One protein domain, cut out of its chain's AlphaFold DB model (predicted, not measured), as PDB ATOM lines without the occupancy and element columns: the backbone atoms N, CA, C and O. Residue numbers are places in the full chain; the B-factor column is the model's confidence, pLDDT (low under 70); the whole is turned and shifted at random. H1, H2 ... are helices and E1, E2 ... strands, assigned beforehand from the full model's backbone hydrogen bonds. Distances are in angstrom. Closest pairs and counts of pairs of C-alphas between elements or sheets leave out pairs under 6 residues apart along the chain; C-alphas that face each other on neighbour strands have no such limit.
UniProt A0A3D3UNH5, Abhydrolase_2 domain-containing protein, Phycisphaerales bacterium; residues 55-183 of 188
ATOM      1  N   ARG A  55     136.455 169.185 145.091       97.56
ATOM      2  CA  ARG A  55     136.020 168.565 146.354       97.56
ATOM      3  C   ARG A  55     135.250 167.261 146.131       97.56
ATOM      4  O   ARG A  55     134.280 166.964 146.824       97.56
ATOM      5  N   VAL A  56     135.689 166.457 145.170       98.06
ATOM      6  CA  VAL A  56     135.178 165.093 145.001       98.06
ATOM      7  C   VAL A  56     135.970 164.152 145.906       98.06
ATOM      8  O   VAL A  56     137.195 164.116 145.842       98.06
ATOM      9  N   TYR A  57     135.293 163.377 146.747       98.38
ATOM     10  CA  TYR A  57     135.924 162.457 147.700       98.38
ATOM     11  C   TYR A  57     135.536 161.009 147.400       98.38
ATOM     12  O   TYR A  57     134.457 160.753 146.867       98.38
ATOM     13  N   VAL A  58     136.386 160.048 147.773       98.38
ATOM     14  CA  VAL A  58     136.064 158.616 147.645       98.38
ATOM     15  C   VAL A  58     136.293 157.868 148.950       98.38
ATOM     16  O   VAL A  58     137.359 157.916 149.553       98.38
ATOM     17  N   LEU A  59     135.277 157.146 149.394       98.00
ATOM     18  CA  LEU A  59     135.305 156.372 150.622       98.00
ATOM     19  C   LEU A  59     134.535 155.074 150.436       98.00
ATOM     20  O   LEU A  59     133.603 154.990 149.635       98.00
ATOM     21  N   GLY A  60     134.923 154.047 151.181       98.00
ATOM     22  CA  GLY A  60     134.288 152.748 151.067       98.00
ATOM     23  C   GLY A  60     134.891 151.719 152.001       98.00
ATOM     24  O   GLY A  60     135.988 151.890 152.532       98.00
ATOM     25  N   HIS A  61     134.158 150.627 152.186       98.44
ATOM     26  CA  HIS A  61     134.499 149.572 153.129       98.44
ATOM     27  C   HIS A  61     134.643 148.211 152.439       98.44
ATOM     28  O   HIS A  61     133.880 147.910 151.518       98.44
ATOM     29  N   SER A  62     135.601 147.383 152.868       97.19
ATOM     30  CA  SER A  62     135.827 146.032 152.335       97.19
ATOM     31  C   SER A  62     136.098 146.053 150.824       97.19
ATOM     32  O   SER A  62     137.036 146.718 150.373       97.19
ATOM     33  N   MET A  63     135.248 145.424 150.007       95.81
ATOM     34  CA  MET A  63     135.288 145.554 148.545       95.81
ATOM     35  C   MET A  63     135.235 147.025 148.090       95.81
ATOM     36  O   MET A  63     135.955 147.407 147.170       95.81
ATOM     37  N   GLY A  64     134.455 147.877 148.762       96.56
ATOM     38  CA  GLY A  64     134.428 149.323 148.517       96.56
ATOM     39  C   GLY A  64     135.686 150.050 149.008       96.56
ATOM     40  O   GLY A  64     136.080 151.059 148.426       96.56
ATOM     41  N   GLY A  65     136.368 149.524 150.028       97.75
ATOM     42  CA  GLY A  65     137.667 150.031 150.481       97.75
ATOM     43  C   GLY A  65     138.765 149.716 149.468       97.75
ATOM     44  O   GLY A  65     139.552 150.587 149.107       97.75
ATOM     45  N   ALA A  66     138.763 148.496 148.921       95.38
ATOM     46  CA  ALA A  66     139.586 148.148 147.766       95.38
ATOM     47  C   ALA A  66     139.219 149.007 146.544       95.38
ATOM     48  O   ALA A  66     140.110 149.485 145.845       95.38
ATOM     49  N   GLY A  67     137.930 149.267 146.310       95.75
ATOM     50  CA  GLY A  67     137.456 150.190 145.278       95.75
ATOM     51  C   GLY A  67     138.025 151.599 145.442       95.75
ATOM     52  O   GLY A  67     138.541 152.149 144.478       95.75
ATOM     53  N   SER A  68     138.030 152.135 146.664       97.75
ATOM     54  CA  SER A  68     138.574 153.463 146.985       97.75
ATOM     55  C   SER A  68     140.078 153.541 146.718       97.75
ATOM     56  O   SER A  68     140.539 154.458 146.042       97.75
ATOM     57  N   TRP A  69     140.840 152.530 147.151       96.94
ATOM     58  CA  TRP A  69     142.265 152.398 146.824       96.94
ATOM     59  C   TRP A  69     142.520 152.336 145.313       96.94
ATOM     60  O   TRP A  69     143.429 152.980 144.792       96.94
ATOM     61  N   ASN A  70     141.713 151.560 144.589       94.12
ATOM     62  CA  ASN A  70     141.835 151.453 143.141       94.12
ATOM     63  C   ASN A  70     141.415 152.741 142.426       94.12
ATOM     64  O   ASN A  70     142.017 153.055 141.403       94.12
ATOM     65  N   ALA A  71     140.449 153.484 142.965       95.50
ATOM     66  CA  ALA A  71     140.001 154.766 142.441       95.50
ATOM     67  C   ALA A  71     141.126 155.802 142.477       95.50
ATOM     68  O   ALA A  71     141.493 156.335 141.432       95.50
ATOM     69  N   VAL A  72     141.743 156.002 143.647       96.50
ATOM     70  CA  VAL A  72     142.852 156.960 143.791       96.50
ATOM     71  C   VAL A  72     144.098 156.535 143.024       96.50
ATOM     72  O   VAL A  72     144.811 157.388 142.518       96.50
ATOM     73  N   TRP A  73     144.367 155.234 142.877       95.19
ATOM     74  CA  TRP A  73     145.482 154.784 142.041       95.19
ATOM     75  C   TRP A  73     145.221 154.994 140.542       95.19
ATOM     76  O   TRP A  73     146.158 155.272 139.793       95.19
ATOM     77  N   ALA A  74     143.979 154.796 140.093       92.25
ATOM     78  CA  ALA A  74     143.619 154.859 138.679       92.25
ATOM     79  C   ALA A  74     143.456 156.296 138.168       92.25
ATOM     80  O   ALA A  74     143.802 156.549 137.019       92.25
ATOM     81  N   ALA A  75     142.930 157.192 139.004       94.38
ATOM     82  CA  ALA A  75     142.637 158.578 138.647       94.38
ATOM     83  C   ALA A  75     142.845 159.521 139.858       94.38
ATOM     84  O   ALA A  75     141.880 160.075 140.396       94.38
ATOM     85  N   PRO A  76     144.088 159.659 140.364       95.81
ATOM     86  CA  PRO A  76     144.408 160.459 141.557       95.81
ATOM     87  C   PRO A  76     144.008 161.942 141.448       95.81
ATOM     88  O   PRO A  76     143.723 162.595 142.456       95.81
ATOM     89  N   GLU A  77     143.960 162.471 140.227       95.31
ATOM     90  CA  GLU A  77     143.554 163.834 139.887       95.31
ATOM     91  C   GLU A  77     142.058 164.102 140.087       95.31
ATOM     92  O   GLU A  77     141.654 165.259 140.130       95.31
ATOM     93  N   ARG A  78     141.229 163.061 140.235       94.94
ATOM     94  CA  ARG A  78     139.777 163.213 140.417       94.94
ATOM     95  C   ARG A  78     139.357 163.425 141.864       94.94
ATOM     96  O   ARG A  78     138.281 163.956 142.102       94.94
ATOM     97  N   PHE A  79     140.149 162.967 142.832       97.75
ATOM     98  CA  PHE A  79     139.659 162.771 144.200       97.75
ATOM     99  C   PHE A  79     140.393 163.621 145.205       97.75
ATOM    100  O   PHE A  79     141.456 163.180 145.623       97.75
ATOM    101  N   ALA A  80     139.822 164.747 145.645       98.44
ATOM    102  CA  ALA A  80     140.320 165.656 146.684       98.44
ATOM    103  C   ALA A  80     140.933 164.934 147.895       98.44
ATOM    104  O   ALA A  80     142.023 165.323 148.317       98.44
ATOM    105  N   ALA A  81     140.298 163.861 148.371       98.62
ATOM    106  CA  ALA A  81     140.820 162.954 149.390       98.62
ATOM    107  C   ALA A  81     140.100 161.596 149.371       98.62
ATOM    108  O   ALA A  81     139.075 161.438 148.697       98.62
ATOM    109  N   ALA A  82     140.622 160.624 150.129       98.62
ATOM    110  CA  ALA A  82     139.995 159.311 150.264       98.62
ATOM    111  C   ALA A  82     139.989 158.722 151.683       98.62
ATOM    112  O   ALA A  82     140.934 158.914 152.447       98.62
ATOM    113  N   ILE A  83     138.955 157.926 151.988       98.75
ATOM    114  CA  ILE A  83     138.821 157.146 153.234       98.75
ATOM    115  C   ILE A  83     138.554 155.663 152.908       98.75
ATOM    116  O   ILE A  83     137.404 155.207 152.896       98.75
ATOM    117  N   PRO A  84     139.596 154.875 152.596       98.56
ATOM    118  CA  PRO A  84     139.465 153.435 152.431       98.56
ATOM    119  C   PRO A  84     139.429 152.718 153.792       98.56
ATOM    120  O   PRO A  84     140.327 152.873 154.618       98.56
ATOM    121  N   SER A  85     138.428 151.862 154.003       98.62
ATOM    122  CA  SER A  85     138.278 151.042 155.211       98.62
ATOM    123  C   SER A  85     138.324 149.544 154.893       98.62
ATOM    124  O   SER A  85     137.647 149.098 153.966       98.62
ATOM    125  N   ALA A  86     139.099 148.765 155.657       97.81
ATOM    126  CA  ALA A  86     139.228 147.302 155.526       97.81
ATOM    127  C   ALA A  86     139.439 146.820 154.073       97.81
ATOM    128  O   ALA A  86     138.884 145.816 153.630       97.81
ATOM    129  N   GLY A  87     140.174 147.605 153.286       94.31
ATOM    130  CA  GLY A  87     140.413 147.366 151.867       94.31
ATOM    131  C   GLY A  87     141.829 146.879 151.584       94.31
ATOM    132  O   GLY A  87     142.618 146.616 152.487       94.31
ATOM    133  N   GLY A  88     142.178 146.828 150.300       90.38
ATOM    134  CA  GLY A  88     143.537 146.533 149.872       90.38
ATOM    135  C   GLY A  88     143.825 147.021 148.460       90.38
ATOM    136  O   GLY A  88     142.927 147.155 147.627       90.38
ATOM    137  N   LEU A  89     145.103 147.260 148.201       88.25
ATOM    138  CA  LEU A  89     145.660 147.579 146.898       88.25
ATOM    139  C   LEU A  89     146.558 146.412 146.482       88.25
ATOM    140  O   LEU A  89     147.277 145.846 147.303       88.25
ATOM    141  N   LEU A  90     146.493 146.026 145.210       85.44
ATOM    142  CA  LEU A  90     147.330 144.943 144.701       85.44
ATOM    143  C   LEU A  90     148.797 145.394 144.612       85.44
ATOM    144  O   LEU A  90     149.051 146.549 144.271       85.44
ATOM    145  N   PRO A  91     149.764 144.500 144.876       79.88
ATOM    146  CA  PRO A  91     151.153 144.884 145.138       79.88
ATOM    147  C   PRO A  91     151.815 145.609 143.954       79.88
ATOM    148  O   PRO A  91     152.501 146.612 144.135       79.88
ATOM    149  N   TRP A  92     151.519 145.214 142.715       80.50
ATOM    150  CA  TRP A  92     152.058 145.854 141.502       80.50
ATOM    151  C   TRP A  92     151.559 147.290 141.245       80.50
ATOM    152  O   TRP A  92     151.950 147.915 140.256       80.50
ATOM    153  N   LYS A  93     150.669 147.826 142.086       86.25
ATOM    154  CA  LYS A  93     150.202 149.209 141.992       86.25
ATOM    155  C   LYS A  93     151.146 150.125 142.759       86.25
ATOM    156  O   LYS A  93     151.197 150.102 143.981       86.25
ATOM    157  N   ASP A  94     151.889 150.923 142.001       86.81
ATOM    158  CA  ASP A  94     152.876 151.869 142.518       86.81
ATOM    159  C   ASP A  94     152.229 153.028 143.313       86.81
ATOM    160  O   ASP A  94     151.452 153.797 142.729       86.81
ATOM    161  N   PRO A  95     152.557 153.187 144.613       88.38
ATOM    162  CA  PRO A  95     152.124 154.311 145.439       88.38
ATOM    163  C   PRO A  95     152.562 155.680 144.928       88.38
ATOM    164  O   PRO A  95     151.862 156.665 145.165       88.38
ATOM    165  N   ALA A  96     153.660 155.773 144.168       90.75
ATOM    166  CA  ALA A  96     154.136 157.049 143.635       90.75
ATOM    167  C   ALA A  96     153.091 157.757 142.755       90.75
ATOM    168  O   ALA A  96     153.091 158.987 142.686       90.75
ATOM    169  N   LYS A  97     152.158 157.007 142.149       93.38
ATOM    170  CA  LYS A  97     151.063 157.565 141.343       93.38
ATOM    171  C   LYS A  97     150.067 158.391 142.149       93.38
ATOM    172  O   LYS A  97     149.538 159.363 141.629       93.38
ATOM    173  N   PHE A  98     149.817 158.027 143.403       95.75
ATOM    174  CA  PHE A  98     148.788 158.660 144.233       95.75
ATOM    175  C   PHE A  98     149.333 159.207 145.555       95.75
ATOM    176  O   PHE A  98     148.563 159.670 146.389       95.75
ATOM    177  N   LYS A  99     150.660 159.220 145.750       96.19
ATOM    178  CA  LYS A  99     151.309 159.667 146.993       96.19
ATOM    179  C   LYS A  99     150.929 161.082 147.445       96.19
ATOM    180  O   LYS A  99     151.055 161.403 148.619       96.19
ATOM    181  N   HIS A 100     150.503 161.936 146.520       96.31
ATOM    182  CA  HIS A 100     150.101 163.316 146.786       96.31
ATOM    183  C   HIS A 100     148.632 163.443 147.223       96.31
ATOM    184  O   HIS A 100     148.254 164.477 147.768       96.31
ATOM    185  N   VAL A 101     147.806 162.415 147.000       98.25
ATOM    186  CA  VAL A 101     146.401 162.401 147.420       98.25
ATOM    187  C   VAL A 101     146.353 162.277 148.947       98.25
ATOM    188  O   VAL A 101     146.959 161.345 149.475       98.25
ATOM    189  N   PRO A 102     145.652 163.171 149.667       98.56
ATOM    190  CA  PRO A 102     145.357 162.984 151.083       98.56
ATOM    191  C   PRO A 102     144.485 161.743 151.294       98.56
ATOM    192  O   PRO A 102     143.377 161.646 150.760       98.56
ATOM    193  N   ILE A 103     144.975 160.779 152.068       98.69
ATOM    194  CA  ILE A 103     144.251 159.537 152.357       98.69
ATOM    195  C   ILE A 103     144.225 159.303 153.864       98.69
ATOM    196  O   ILE A 103     145.250 159.446 154.528       98.69
ATOM    197  N   TRP A 104     143.076 158.892 154.395       98.75
ATOM    198  CA  TRP A 104     142.952 158.380 155.757       98.75
ATOM    199  C   TRP A 104     142.397 156.962 155.734       98.75
ATOM    200  O   TRP A 104     141.200 156.734 155.586       98.75
ATOM    201  N   ALA A 105     143.295 155.987 155.832       98.69
ATOM    202  CA  ALA A 105     142.947 154.579 155.815       98.69
ATOM    203  C   ALA A 105     142.610 154.061 157.215       98.69
ATOM    204  O   ALA A 105     143.277 154.406 158.189       98.69
ATOM    205  N   PHE A 106     141.631 153.161 157.288       98.75
ATOM    206  CA  PHE A 106     141.218 152.499 158.525       98.75
ATOM    207  C   PHE A 106     141.192 150.985 158.346       98.75
ATOM    208  O   PHE A 106     140.754 150.481 157.308       98.75
ATOM    209  N   HIS A 107     141.608 150.235 159.360       98.69
ATOM    210  CA  HIS A 107     141.530 148.773 159.326       98.69
ATOM    211  C   HIS A 107     141.345 148.203 160.730       98.69
ATOM    212  O   HIS A 107     141.914 148.718 161.687       98.69
ATOM    213  N   GLY A 108     140.561 147.133 160.854       98.44
ATOM    214  CA  GLY A 108     140.495 146.369 162.095       98.44
ATOM    215  C   GLY A 108     141.798 145.607 162.316       98.44
ATOM    216  O   GLY A 108     142.292 144.952 161.398       98.44
ATOM    217  N   GLY A 109     142.366 145.682 163.518       97.56
ATOM    218  CA  GLY A 109     143.596 144.974 163.888       97.56
ATOM    219  C   GLY A 109     143.420 143.457 164.003       97.56
ATOM    220  O   GLY A 109     144.399 142.719 164.050       97.56
ATOM    221  N   SER A 110     142.174 142.973 164.045       97.12
ATOM    222  CA  SER A 110     141.813 141.552 164.123       97.12
ATOM    223  C   SER A 110     140.851 141.142 163.005       97.12
ATOM    224  O   SER A 110     140.001 140.274 163.201       97.12
ATOM    225  N   ASP A 111     140.942 141.790 161.841       97.88
ATOM    226  CA  ASP A 111     140.097 141.505 160.682       97.88
ATOM    227  C   ASP A 111     140.391 140.102 160.101       97.88
ATOM    228  O   ASP A 111     141.484 139.860 159.577       97.88
ATOM    229  N   PRO A 112     139.435 139.152 160.176       96.00
ATOM    230  CA  PRO A 112     139.637 137.803 159.662       96.00
ATOM    231  C   PRO A 112     139.289 137.670 158.170       96.00
ATOM    232  O   PRO A 112     139.527 136.616 157.582       96.00
ATOM    233  N   VAL A 113     138.683 138.694 157.559       95.81
ATOM    234  CA  VAL A 113     138.171 138.667 156.180       95.81
ATOM    235  C   VAL A 113     139.183 139.293 155.233       95.81
ATOM    236  O   VAL A 113     139.591 138.671 154.247       95.81
ATOM    237  N   VAL A 114     139.611 140.516 155.542       94.56
ATOM    238  CA  VAL A 114     140.686 141.204 154.832       94.56
ATOM    239  C   VAL A 114     141.834 141.347 155.817       94.56
ATOM    240  O   VAL A 114     141.711 142.093 156.776       94.56
ATOM    241  N   PRO A 115     142.952 140.626 155.634       93.75
ATOM    242  CA  PRO A 115     144.041 140.717 156.591       93.75
ATOM    243  C   PRO A 115     144.599 142.142 156.695       93.75
ATOM    244  O   PRO A 115     144.933 142.759 155.682       93.75
ATOM    245  N   THR A 116     144.790 142.625 157.919       95.12
ATOM    246  CA  THR A 116     145.273 143.983 158.223       95.12
ATOM    247  C   THR A 116     146.605 144.331 157.546       95.12
ATOM    248  O   THR A 116     146.856 145.488 157.203       95.12
ATOM    249  N   ASP A 117     147.444 143.329 157.258       92.56
ATOM    250  CA  ASP A 117     148.714 143.492 156.534       92.56
ATOM    251  C   ASP A 117     148.560 144.153 155.155       92.56
ATOM    252  O   ASP A 117     149.507 144.763 154.658       92.56
ATOM    253  N   PHE A 118     147.376 144.077 154.530       92.25
ATOM    254  CA  PHE A 118     147.101 144.829 153.304       92.25
ATOM    255  C   PHE A 118     147.266 146.334 153.532       92.25
ATOM    256  O   PHE A 118     147.933 147.000 152.744       92.25
ATOM    257  N   SER A 119     146.701 146.873 154.615       95.44
ATOM    258  CA  SER A 119     146.828 148.294 154.944       95.44
ATOM    259  C   SER A 119     148.210 148.649 155.480       95.44
ATOM    260  O   SER A 119     148.744 149.687 155.091       95.44
ATOM    261  N   ARG A 120     148.813 147.787 156.311       95.50
ATOM    262  CA  ARG A 120     150.162 148.016 156.862       95.50
ATOM    263  C   ARG A 120     151.216 148.146 155.760       95.50
ATOM    264  O   ARG A 120     152.025 149.068 155.797       95.50
ATOM    265  N   GLU A 121     151.169 147.281 154.748       93.25
ATOM    266  CA  GLU A 121     152.097 147.322 153.609       93.25
ATOM    267  C   GLU A 121     151.906 148.574 152.746       93.25
ATOM    268  O   GLU A 121     152.874 149.243 152.392       93.25
ATOM    269  N   ILE A 122     150.657 148.940 152.433       95.06
ATOM    270  CA  ILE A 122     150.380 150.179 151.688       95.06
ATOM    271  C   ILE A 122     150.904 151.385 152.470       95.06
ATOM    272  O   ILE A 122     151.501 152.282 151.876       95.06
ATOM    273  N   PHE A 123     150.716 151.395 153.793       96.94
ATOM    274  CA  PHE A 123     151.224 152.451 154.659       96.94
ATOM    275  C   PHE A 123     152.750 152.535 154.650       96.94
ATOM    276  O   PHE A 123     153.285 153.625 154.450       96.94
ATOM    277  N   ALA A 124     153.448 151.405 154.790       95.25
ATOM    278  CA  ALA A 124     154.907 151.351 154.724       95.25
ATOM    279  C   ALA A 124     155.434 151.918 153.397       95.25
ATOM    280  O   ALA A 124     156.255 152.833 153.394       95.25
ATOM    281  N   ARG A 125     154.873 151.480 152.265       93.12
ATOM    282  CA  ARG A 125     155.301 151.962 150.942       93.12
ATOM    283  C   ARG A 125     154.944 153.427 150.691       93.12
ATOM    284  O   ARG A 125     155.703 154.152 150.055       93.12
ATOM    285  N   MET A 126     153.800 153.894 151.190       96.06
ATOM    286  CA  MET A 126     153.445 155.317 151.142       96.06
ATOM    287  C   MET A 126     154.398 156.159 151.990       96.06
ATOM    288  O   MET A 126     154.770 157.248 151.562       96.06
ATOM    289  N   LYS A 127     154.832 155.659 153.151       96.44
ATOM    290  CA  LYS A 127     155.846 156.306 153.991       96.44
ATOM    291  C   LYS A 127     157.183 156.422 153.261       96.44
ATOM    292  O   LYS A 127     157.722 157.520 153.169       96.44
ATOM    293  N   GLU A 128     157.667 155.338 152.661       94.12
ATOM    294  CA  GLU A 128     158.895 155.340 151.845       94.12
ATOM    295  C   GLU A 128     158.809 156.297 150.647       94.12
ATOM    296  O   GLU A 128     159.772 156.988 150.322       94.12
ATOM    297  N   ALA A 129     157.638 156.393 150.014       93.75
ATOM    298  CA  ALA A 129     157.412 157.282 148.878       93.75
ATOM    299  C   ALA A 129     157.256 158.772 149.259       93.75
ATOM    300  O   ALA A 129     157.127 159.612 148.356       93.75
ATOM    301  N   GLY A 130     157.228 159.112 150.555       95.56
ATOM    302  CA  GLY A 130     156.934 160.464 151.047       95.56
ATOM    303  C   GLY A 130     155.479 160.886 150.808       95.56
ATOM    304  O   GLY A 130     155.201 162.030 150.439       95.56
ATOM    305  N   GLY A 131     154.552 159.936 150.925       96.25
ATOM    306  CA  GLY A 131     153.133 160.119 150.645       96.25
ATOM    307  C   GLY A 131     152.349 160.839 151.742       96.25
ATOM    308  O   GLY A 131     152.850 161.084 152.839       96.25
ATOM    309  N   ASN A 132     151.095 161.167 151.429       97.81
ATOM    310  CA  ASN A 132     150.130 161.838 152.299       97.81
ATOM    311  C   ASN A 132     149.053 160.856 152.797       97.81
ATOM    312  O   ASN A 132     147.913 160.864 152.335       97.81
ATOM    313  N   LEU A 133     149.440 159.959 153.704       98.44
ATOM    314  CA  LEU A 133     148.586 158.902 154.229       98.44
ATOM    315  C   LEU A 133     148.570 158.902 155.761       98.44
ATOM    316  O   LEU A 133     149.591 158.710 156.425       98.44
ATOM    317  N   LYS A 134     147.365 159.024 156.307       98.56
ATOM    318  CA  LYS A 134     147.016 158.682 157.684       98.56
ATOM    319  C   LYS A 134     146.547 157.230 157.719       98.56
ATOM    320  O   LYS A 134     145.800 156.805 156.836       98.56
ATOM    321  N   TYR A 135     146.959 156.470 158.722       98.62
ATOM    322  CA  TYR A 135     146.519 155.093 158.913       98.62
ATOM    323  C   TYR A 135     146.131 154.849 160.364       98.62
ATOM    324  O   TYR A 135     146.977 154.919 161.249       98.62
ATOM    325  N   THR A 136     144.866 154.526 160.594       98.69
ATOM    326  CA  THR A 136     144.359 154.147 161.910       98.69
ATOM    327  C   THR A 136     144.082 152.652 161.920       98.69
ATOM    328  O   THR A 136     143.188 152.154 161.228       98.69
ATOM    329  N   GLU A 137     144.855 151.932 162.723       98.19
ATOM    330  CA  GLU A 137     144.578 150.536 163.029       98.19
ATOM    331  C   GLU A 137     143.748 150.464 164.309       98.19
ATOM    332  O   GLU A 137     144.130 151.002 165.345       98.19
ATOM    333  N   LEU A 138     142.588 149.823 164.225       98.31
ATOM    334  CA  LEU A 138     141.637 149.721 165.322       98.31
ATOM    335  C   LEU A 138     141.867 148.388 166.032       98.31
ATOM    336  O   LEU A 138     141.411 147.343 165.558       98.31
ATOM    337  N   LYS A 139     142.619 148.410 167.135       98.06
ATOM    338  CA  LYS A 139     142.938 147.213 167.927       98.06
ATOM    339  C   LYS A 139     141.670 146.408 168.264       98.06
ATOM    340  O   LYS A 139     140.632 146.980 168.565       98.06
ATOM    341  N   ASP A 140     141.744 145.080 168.171       97.31
ATOM    342  CA  ASP A 140     140.657 144.126 168.475       97.31
ATOM    343  C   ASP A 140     139.364 144.269 167.632       97.31
ATOM    344  O   ASP A 140     138.475 143.413 167.691       97.31
ATOM    345  N   VAL A 141     139.262 145.290 166.773       98.19
ATOM    346  CA  VAL A 141     138.180 145.423 165.795       98.19
ATOM    347  C   VAL A 141     138.395 144.412 164.671       98.19
ATOM    348  O   VAL A 141     139.502 144.238 164.152       98.19
ATOM    349  N   LYS A 142     137.311 143.726 164.297       98.12
ATOM    350  CA  LYS A 142     137.283 142.743 163.209       98.12
ATOM    351  C   LYS A 142     137.017 143.453 161.875       98.12
ATOM    352  O   LYS A 142     137.474 144.567 161.642       98.12
ATOM    353  N   HIS A 143     136.238 142.829 160.996       98.12
ATOM    354  CA  HIS A 143     135.961 143.361 159.667       98.12
ATOM    355  C   HIS A 143     135.086 144.622 159.655       98.12
ATOM    356  O   HIS A 143     134.930 145.228 158.618       98.12
ATOM    357  N   ASN A 144     134.509 145.073 160.767       97.25
ATOM    358  CA  ASN A 144     133.559 146.196 160.817       97.25
ATOM    359  C   ASN A 144     134.213 147.574 161.053       97.25
ATOM    360  O   ASN A 144     133.604 148.456 161.657       97.25
ATOM    361  N   ALA A 145     135.439 147.791 160.565       97.50
ATOM    362  CA  ALA A 145     136.198 149.031 160.778       97.50
ATOM    363  C   ALA A 145     135.482 150.317 160.306       97.50
ATOM    364  O   ALA A 145     135.770 151.399 160.811       97.50
ATOM    365  N   SER A 146     134.535 150.225 159.365       97.12
ATOM    366  CA  SER A 146     133.751 151.372 158.879       97.12
ATOM    367  C   SER A 146     132.878 152.024 159.951       97.12
ATOM    368  O   SER A 146     132.646 153.228 159.879       97.12
ATOM    369  N   GLN A 147     132.444 151.263 160.962       96.75
ATOM    370  CA  GLN A 147     131.666 151.785 162.095       96.75
ATOM    371  C   GLN A 147     132.460 152.781 162.948       96.75
ATOM    372  O   GLN A 147     131.865 153.574 163.662       96.75
ATOM    373  N   TYR A 148     133.789 152.748 162.848       97.69
ATOM    374  CA  TYR A 148     134.692 153.673 163.527       97.69
ATOM    375  C   TYR A 148     135.236 154.708 162.547       97.69
ATOM    376  O   TYR A 148     135.220 155.893 162.843       97.69
ATOM    377  N   ALA A 149     135.654 154.275 161.352       96.81
ATOM    378  CA  ALA A 149     136.260 155.141 160.342       96.81
ATOM    379  C   ALA A 149     135.413 156.382 160.023       96.81
ATOM    380  O   ALA A 149     135.947 157.478 159.936       96.81
ATOM    381  N   PHE A 150     134.097 156.219 159.863       95.62
ATOM    382  CA  PHE A 150     133.192 157.304 159.458       95.62
ATOM    383  C   PHE A 150     132.630 158.119 160.631       95.62
ATOM    384  O   PHE A 150     131.822 159.019 160.424       95.62
ATOM    385  N   TYR A 151     133.066 157.816 161.852       96.75
ATOM    386  CA  TYR A 151     132.703 158.527 163.079       96.75
ATOM    387  C   TYR A 151     133.945 158.823 163.930       96.75
ATOM    388  O   TYR A 151     133.838 159.024 165.134       96.75
ATOM    389  N   TYR A 152     135.135 158.790 163.328       98.00
ATOM    390  CA  TYR A 152     136.380 158.928 164.068       98.00
ATOM    391  C   TYR A 152     136.566 160.386 164.491       98.00
ATOM    392  O   TYR A 152     136.687 161.271 163.643       98.00
ATOM    393  N   GLU A 153     136.573 160.632 165.798       97.50
ATOM    394  CA  GLU A 153     136.720 161.978 166.372       97.50
ATOM    395  C   GLU A 153     138.161 162.288 166.802       97.50
ATOM    396  O   GLU A 153     138.504 163.443 167.053       97.50
ATOM    397  N   GLY A 154     139.019 161.270 166.851       96.44
ATOM    398  CA  GLY A 154     140.410 161.388 167.253       96.44
ATOM    399  C   GLY A 154     140.944 160.085 167.828       96.44
ATOM    400  O   GLY A 154     140.229 159.089 167.931       96.44
ATOM    401  N   ASP A 155     142.224 160.102 168.182       97.75
ATOM    402  CA  ASP A 155     142.890 158.939 168.757       97.75
ATOM    403  C   ASP A 155     142.353 158.604 170.151       97.75
ATOM    404  O   ASP A 155     142.178 159.477 170.999       97.75
ATOM    405  N   GLU A 156     142.161 157.308 170.396       97.38
ATOM    406  CA  GLU A 156     141.794 156.735 171.690       97.38
ATOM    407  C   GLU A 156     142.873 155.718 172.113       97.38
ATOM    408  O   GLU A 156     142.690 154.504 171.949       97.38
ATOM    409  N   PRO A 157     144.028 156.175 172.646       96.12
ATOM    410  CA  PRO A 157     145.169 155.301 172.933       96.12
ATOM    411  C   PRO A 157     144.846 154.165 173.908       96.12
ATOM    412  O   PRO A 157     145.352 153.058 173.740       96.12
ATOM    413  N   GLU A 158     143.945 154.401 174.864       97.00
ATOM    414  CA  GLU A 158     143.483 153.391 175.830       97.00
ATOM    415  C   GLU A 158     142.780 152.202 175.155       97.00
ATOM    416  O   GLU A 158     142.867 151.064 175.616       97.00
ATOM    417  N   LYS A 159     142.119 152.441 174.015       96.00
ATOM    418  CA  LYS A 159     141.517 151.392 173.178       96.00
ATOM    419  C   LYS A 159     142.503 150.820 172.158       96.00
ATOM    420  O   LYS A 159     142.189 149.851 171.479       96.00
ATOM    421  N   GLY A 160     143.699 151.400 172.041       96.94
ATOM    422  CA  GLY A 160     144.667 151.088 170.993       96.94
ATOM    423  C   GLY A 160     144.286 151.656 169.624       96.94
ATOM    424  O   GLY A 160     144.712 151.104 168.613       96.94
ATOM    425  N   TYR A 161     143.469 152.713 169.571       97.25
ATOM    426  CA  TYR A 161     143.079 153.373 168.322       97.25
ATOM    427  C   TYR A 161     143.990 154.577 168.120       97.25
ATOM    428  O   TYR A 161     143.781 155.633 168.712       97.25
ATOM    429  N   VAL A 162     145.053 154.383 167.343       96.31
ATOM    430  CA  VAL A 162     146.088 155.402 167.146       96.31
ATOM    431  C   VAL A 162     146.323 155.610 165.659       96.31
ATOM    432  O   VAL A 162     146.545 154.655 164.907       96.31
ATOM    433  N   THR A 163     146.291 156.872 165.240       98.31
ATOM    434  CA  THR A 163     146.546 157.270 163.862       98.31
ATOM    435  C   THR A 163     148.040 157.434 163.639       98.31
ATOM    436  O   THR A 163     148.710 158.277 164.230       98.31
ATOM    437  N   GLN A 164     148.569 156.636 162.724       98.44
ATOM    438  CA  GLN A 164     149.923 156.752 162.211       98.44
ATOM    439  C   GLN A 164     149.946 157.661 160.981       98.44
ATOM    440  O   GLN A 164     148.966 157.772 160.245       98.44
ATOM    441  N   TYR A 165     151.094 158.285 160.724       98.50
ATOM    442  CA  TYR A 165     151.276 159.229 159.625       98.50
ATOM    443  C   TYR A 165     152.468 158.825 158.763       98.50
ATOM    444  O   TYR A 165     153.544 158.529 159.288       98.50
ATOM    445  N   SER A 166     152.300 158.839 157.441       97.81
ATOM    446  CA  SER A 166     153.380 158.529 156.498       97.81
ATOM    447  C   SER A 166     154.420 159.650 156.379       97.81
ATOM    448  O   SER A 166     155.493 159.422 155.834       97.81
ATOM    449  N   GLY A 167     154.131 160.849 156.893       95.50
ATOM    450  CA  GLY A 167     155.071 161.969 156.948       95.50
ATOM    451  C   GLY A 167     154.448 163.253 157.503       95.50
ATOM    452  O   GLY A 167     153.252 163.302 157.807       95.50
ATOM    453  N   ASP A 168     155.257 164.309 157.602       94.00
ATOM    454  CA  ASP A 168     154.865 165.587 158.220       94.00
ATOM    455  C   ASP A 168     153.835 166.374 157.405       94.00
ATOM    456  O   ASP A 168     153.062 167.142 157.967       94.00
ATOM    457  N   ARG A 169     153.750 166.117 156.092       92.44
ATOM    458  CA  ARG A 169     152.740 166.730 155.213       92.44
ATOM    459  C   ARG A 169     151.305 166.276 155.494       92.44
ATOM    460  O   ARG A 169     150.378 166.822 154.903       92.44
ATOM    461  N   CYS A 170     151.120 165.237 156.309       97.38
ATOM    462  CA  CYS A 170     149.791 164.735 156.625       97.38
ATOM    463  C   CYS A 170     149.069 165.706 157.557       97.38
ATOM    464  O   CYS A 170     149.550 165.981 158.657       97.38
ATOM    465  N   ASP A 171     147.882 166.140 157.150       97.19
ATOM    466  CA  ASP A 171     146.978 166.937 157.975       97.19
ATOM    467  C   ASP A 171     146.616 166.194 159.280       97.19
ATOM    468  O   ASP A 171     146.128 165.057 159.272       97.19
ATOM    469  N   LYS A 172     146.877 166.843 160.419       97.38
ATOM    470  CA  LYS A 172     146.719 166.277 161.768       97.38
ATOM    471  C   LYS A 172     145.323 166.481 162.364       97.38
ATOM    472  O   LYS A 172     145.112 166.104 163.511       97.38
ATOM    473  N   THR A 173     144.375 167.034 161.606       98.31
ATOM    474  CA  THR A 173     142.978 167.198 162.034       98.31
ATOM    475  C   THR A 173     142.410 165.863 162.523       98.31
ATOM    476  O   THR A 173     142.522 164.847 161.834       98.31
ATOM    477  N   ALA A 174     141.864 165.857 163.739       97.62
ATOM    478  CA  ALA A 174     141.490 164.637 164.454       97.62
ATOM    479  C   ALA A 174     140.108 164.099 164.059       97.62
ATOM    480  O   ALA A 174     139.932 162.890 163.942       97.62
ATOM    481  N   ASN A 175     139.142 164.981 163.807       98.44
ATOM    482  CA  ASN A 175     137.830 164.565 163.337       98.44
ATOM    483  C   ASN A 175     137.894 164.204 161.846       98.44
ATOM    484  O   ASN A 175     138.424 164.965 161.034       98.44
ATOM    485  N   VAL A 176     137.359 163.039 161.480       98.50
ATOM    486  CA  VAL A 176     137.434 162.519 160.109       98.50
ATOM    487  C   VAL A 176     136.707 163.399 159.094       98.50
ATOM    488  O   VAL A 176     137.187 163.547 157.970       98.50
ATOM    489  N   TRP A 177     135.585 164.012 159.474       98.44
ATOM    490  CA  TRP A 177     134.796 164.851 158.576       98.44
ATOM    491  C   TRP A 177     135.409 166.235 158.426       98.44
ATOM    492  O   TRP A 177     135.531 166.708 157.295       98.44
ATOM    493  N   ASP A 178     135.885 166.834 159.519       98.62
ATOM    494  CA  ASP A 178     136.643 168.089 159.451       98.62
ATOM    495  C   ASP A 178     137.897 167.915 158.588       98.62
ATOM    496  O   ASP A 178     138.166 168.723 157.697       98.62
ATOM    497  N   TRP A 179     138.621 166.809 158.792       98.62
ATOM    498  CA  TRP A 179     139.772 166.452 157.970       98.62
ATOM    499  C   TRP A 179     139.385 166.307 156.499       98.62
ATOM    500  O   TRP A 179     140.050 166.893 155.648       98.62
ATOM    501  N   LEU A 180     138.323 165.555 156.182       98.62
ATOM    502  CA  LEU A 180     137.917 165.280 154.802       98.62
ATOM    503  C   LEU A 180     137.518 166.565 154.069       98.62
ATOM    504  O   LEU A 180     138.010 166.823 152.971       98.62
ATOM    505  N   PHE A 181     136.653 167.380 154.676       98.38
ATOM    506  CA  PHE A 181     136.108 168.582 154.040       98.38
ATOM    507  C   PHE A 181     137.107 169.746 153.958       98.38
ATOM    508  O   PHE A 181     136.907 170.674 153.163       98.38
ATOM    509  N   ALA A 182     138.205 169.687 154.717       97.69
ATOM    510  CA  ALA A 182     139.336 170.592 154.548       97.69
ATOM    511  C   ALA A 182     140.126 170.326 153.251       97.69
ATOM    512  O   ALA A 182     140.744 171.254 152.715       97.69
ATOM    513  N   GLN A 183     140.093 169.099 152.712       98.19
ATOM    514  CA  GLN A 183     140.897 168.719 151.548       98.19
ATOM    515  C   GLN A 183     140.325 169.279 150.245       98.19
ATOM    516  O   GLN A 183     139.114 169.325 150.025       98.19
TER     517      GLN A 183
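AT A GLANCE: This is residues 55 to 183 of the 188 residues of the protein "Abhydrolase_2 domain-containing protein" of Phycisphaerales bacterium (UniProt A0A3D3UNH5). A twisted sheet of five strands, E1 to E5, is the core, with the two longest helices, H1 and H2, well separated over one face and two shorter ones, H3 and H4, over the other. The 129 printed residues hold four named helices and five named strands, along the chain E1 H1 E2 E3 H2 E4 H3 E5 H4. The sheet's order is E1 E2 E3 E4 E5, mixed: the first four are parallel and E5 is antiparallel to E4. The class is mixed, helices and strands, with 62 residues, under half, in named elements; the whole is compact, with a radius of gyration of the C-alphas of 12.9 A and spans of 35 by 29 by 25 A.

HOW THE PARTS SIT: Begin at the sheet, twisted, its C-alphas up to 4.3 A off the best plane. Edge strand E1, residues 57 to 61, is parallel to E2, residues 81 to 85; find N 85 and O 60 2.8 A apart. E2 is parallel to E3, residues 103 to 108, with N 104 and O 82 at 2.9 A. E3 is parallel to E4, residues 133 to 138, with N 105 and O 134 at 2.8 A. E4 is antiparallel to edge strand E5, residues 161 to 165, with N 135 and O 164 at 2.8 A. H1, residues 63 to 74, is on the sheet at a height of 7.6 A, along the strands, at 17 degrees to E1 on the local plane; its Gly 65 and Pro 84 of E2 have the closest C-alphas, 4.3 A apart. H2, residues 117 to 128, is on the same face at a height of 9.2 A, over E3 and E4; the closest C-alphas of H2 and E4 are those of Met 126 and Leu 133, 6.8 A apart. H1 and H2 are apart. E1, H1, E2 and E3, H2, E4 are strand-helix-strand units, two parallel neighbour strands joined through a helix, each with a right-handed crossover. On the opposite face, H3, residues 146 to 149, has a height of 6.5 A, and H4, residues 176 to 182, has 9.2 A; the closest C-alphas of H4 and E2 are those of Leu 180 and Ala 81, 6.6 A apart. In H1, H2 and H4 every O i to N i+4 pair is within hydrogen-bond range; H3 is too short for one.

IN THESE COORDINATES: Find C-alpha 57 at (135.924, 162.457, 147.700), where E1 begins; it runs 14.1 A. H1 spans 15.9 A, E3 16.8 A, H2 16.3 A and E4 16.0 A. H4 ends at C-alpha 182, (139.336, 170.592, 154.548).

THE WHOLE: The printed part has no cut. The C-alphas farthest apart, of Ala 75 and Glu 158, are 37.6 A apart. The long links are E2 to E3 and H3 to E5. No printed residue is under 70 in pLDDT.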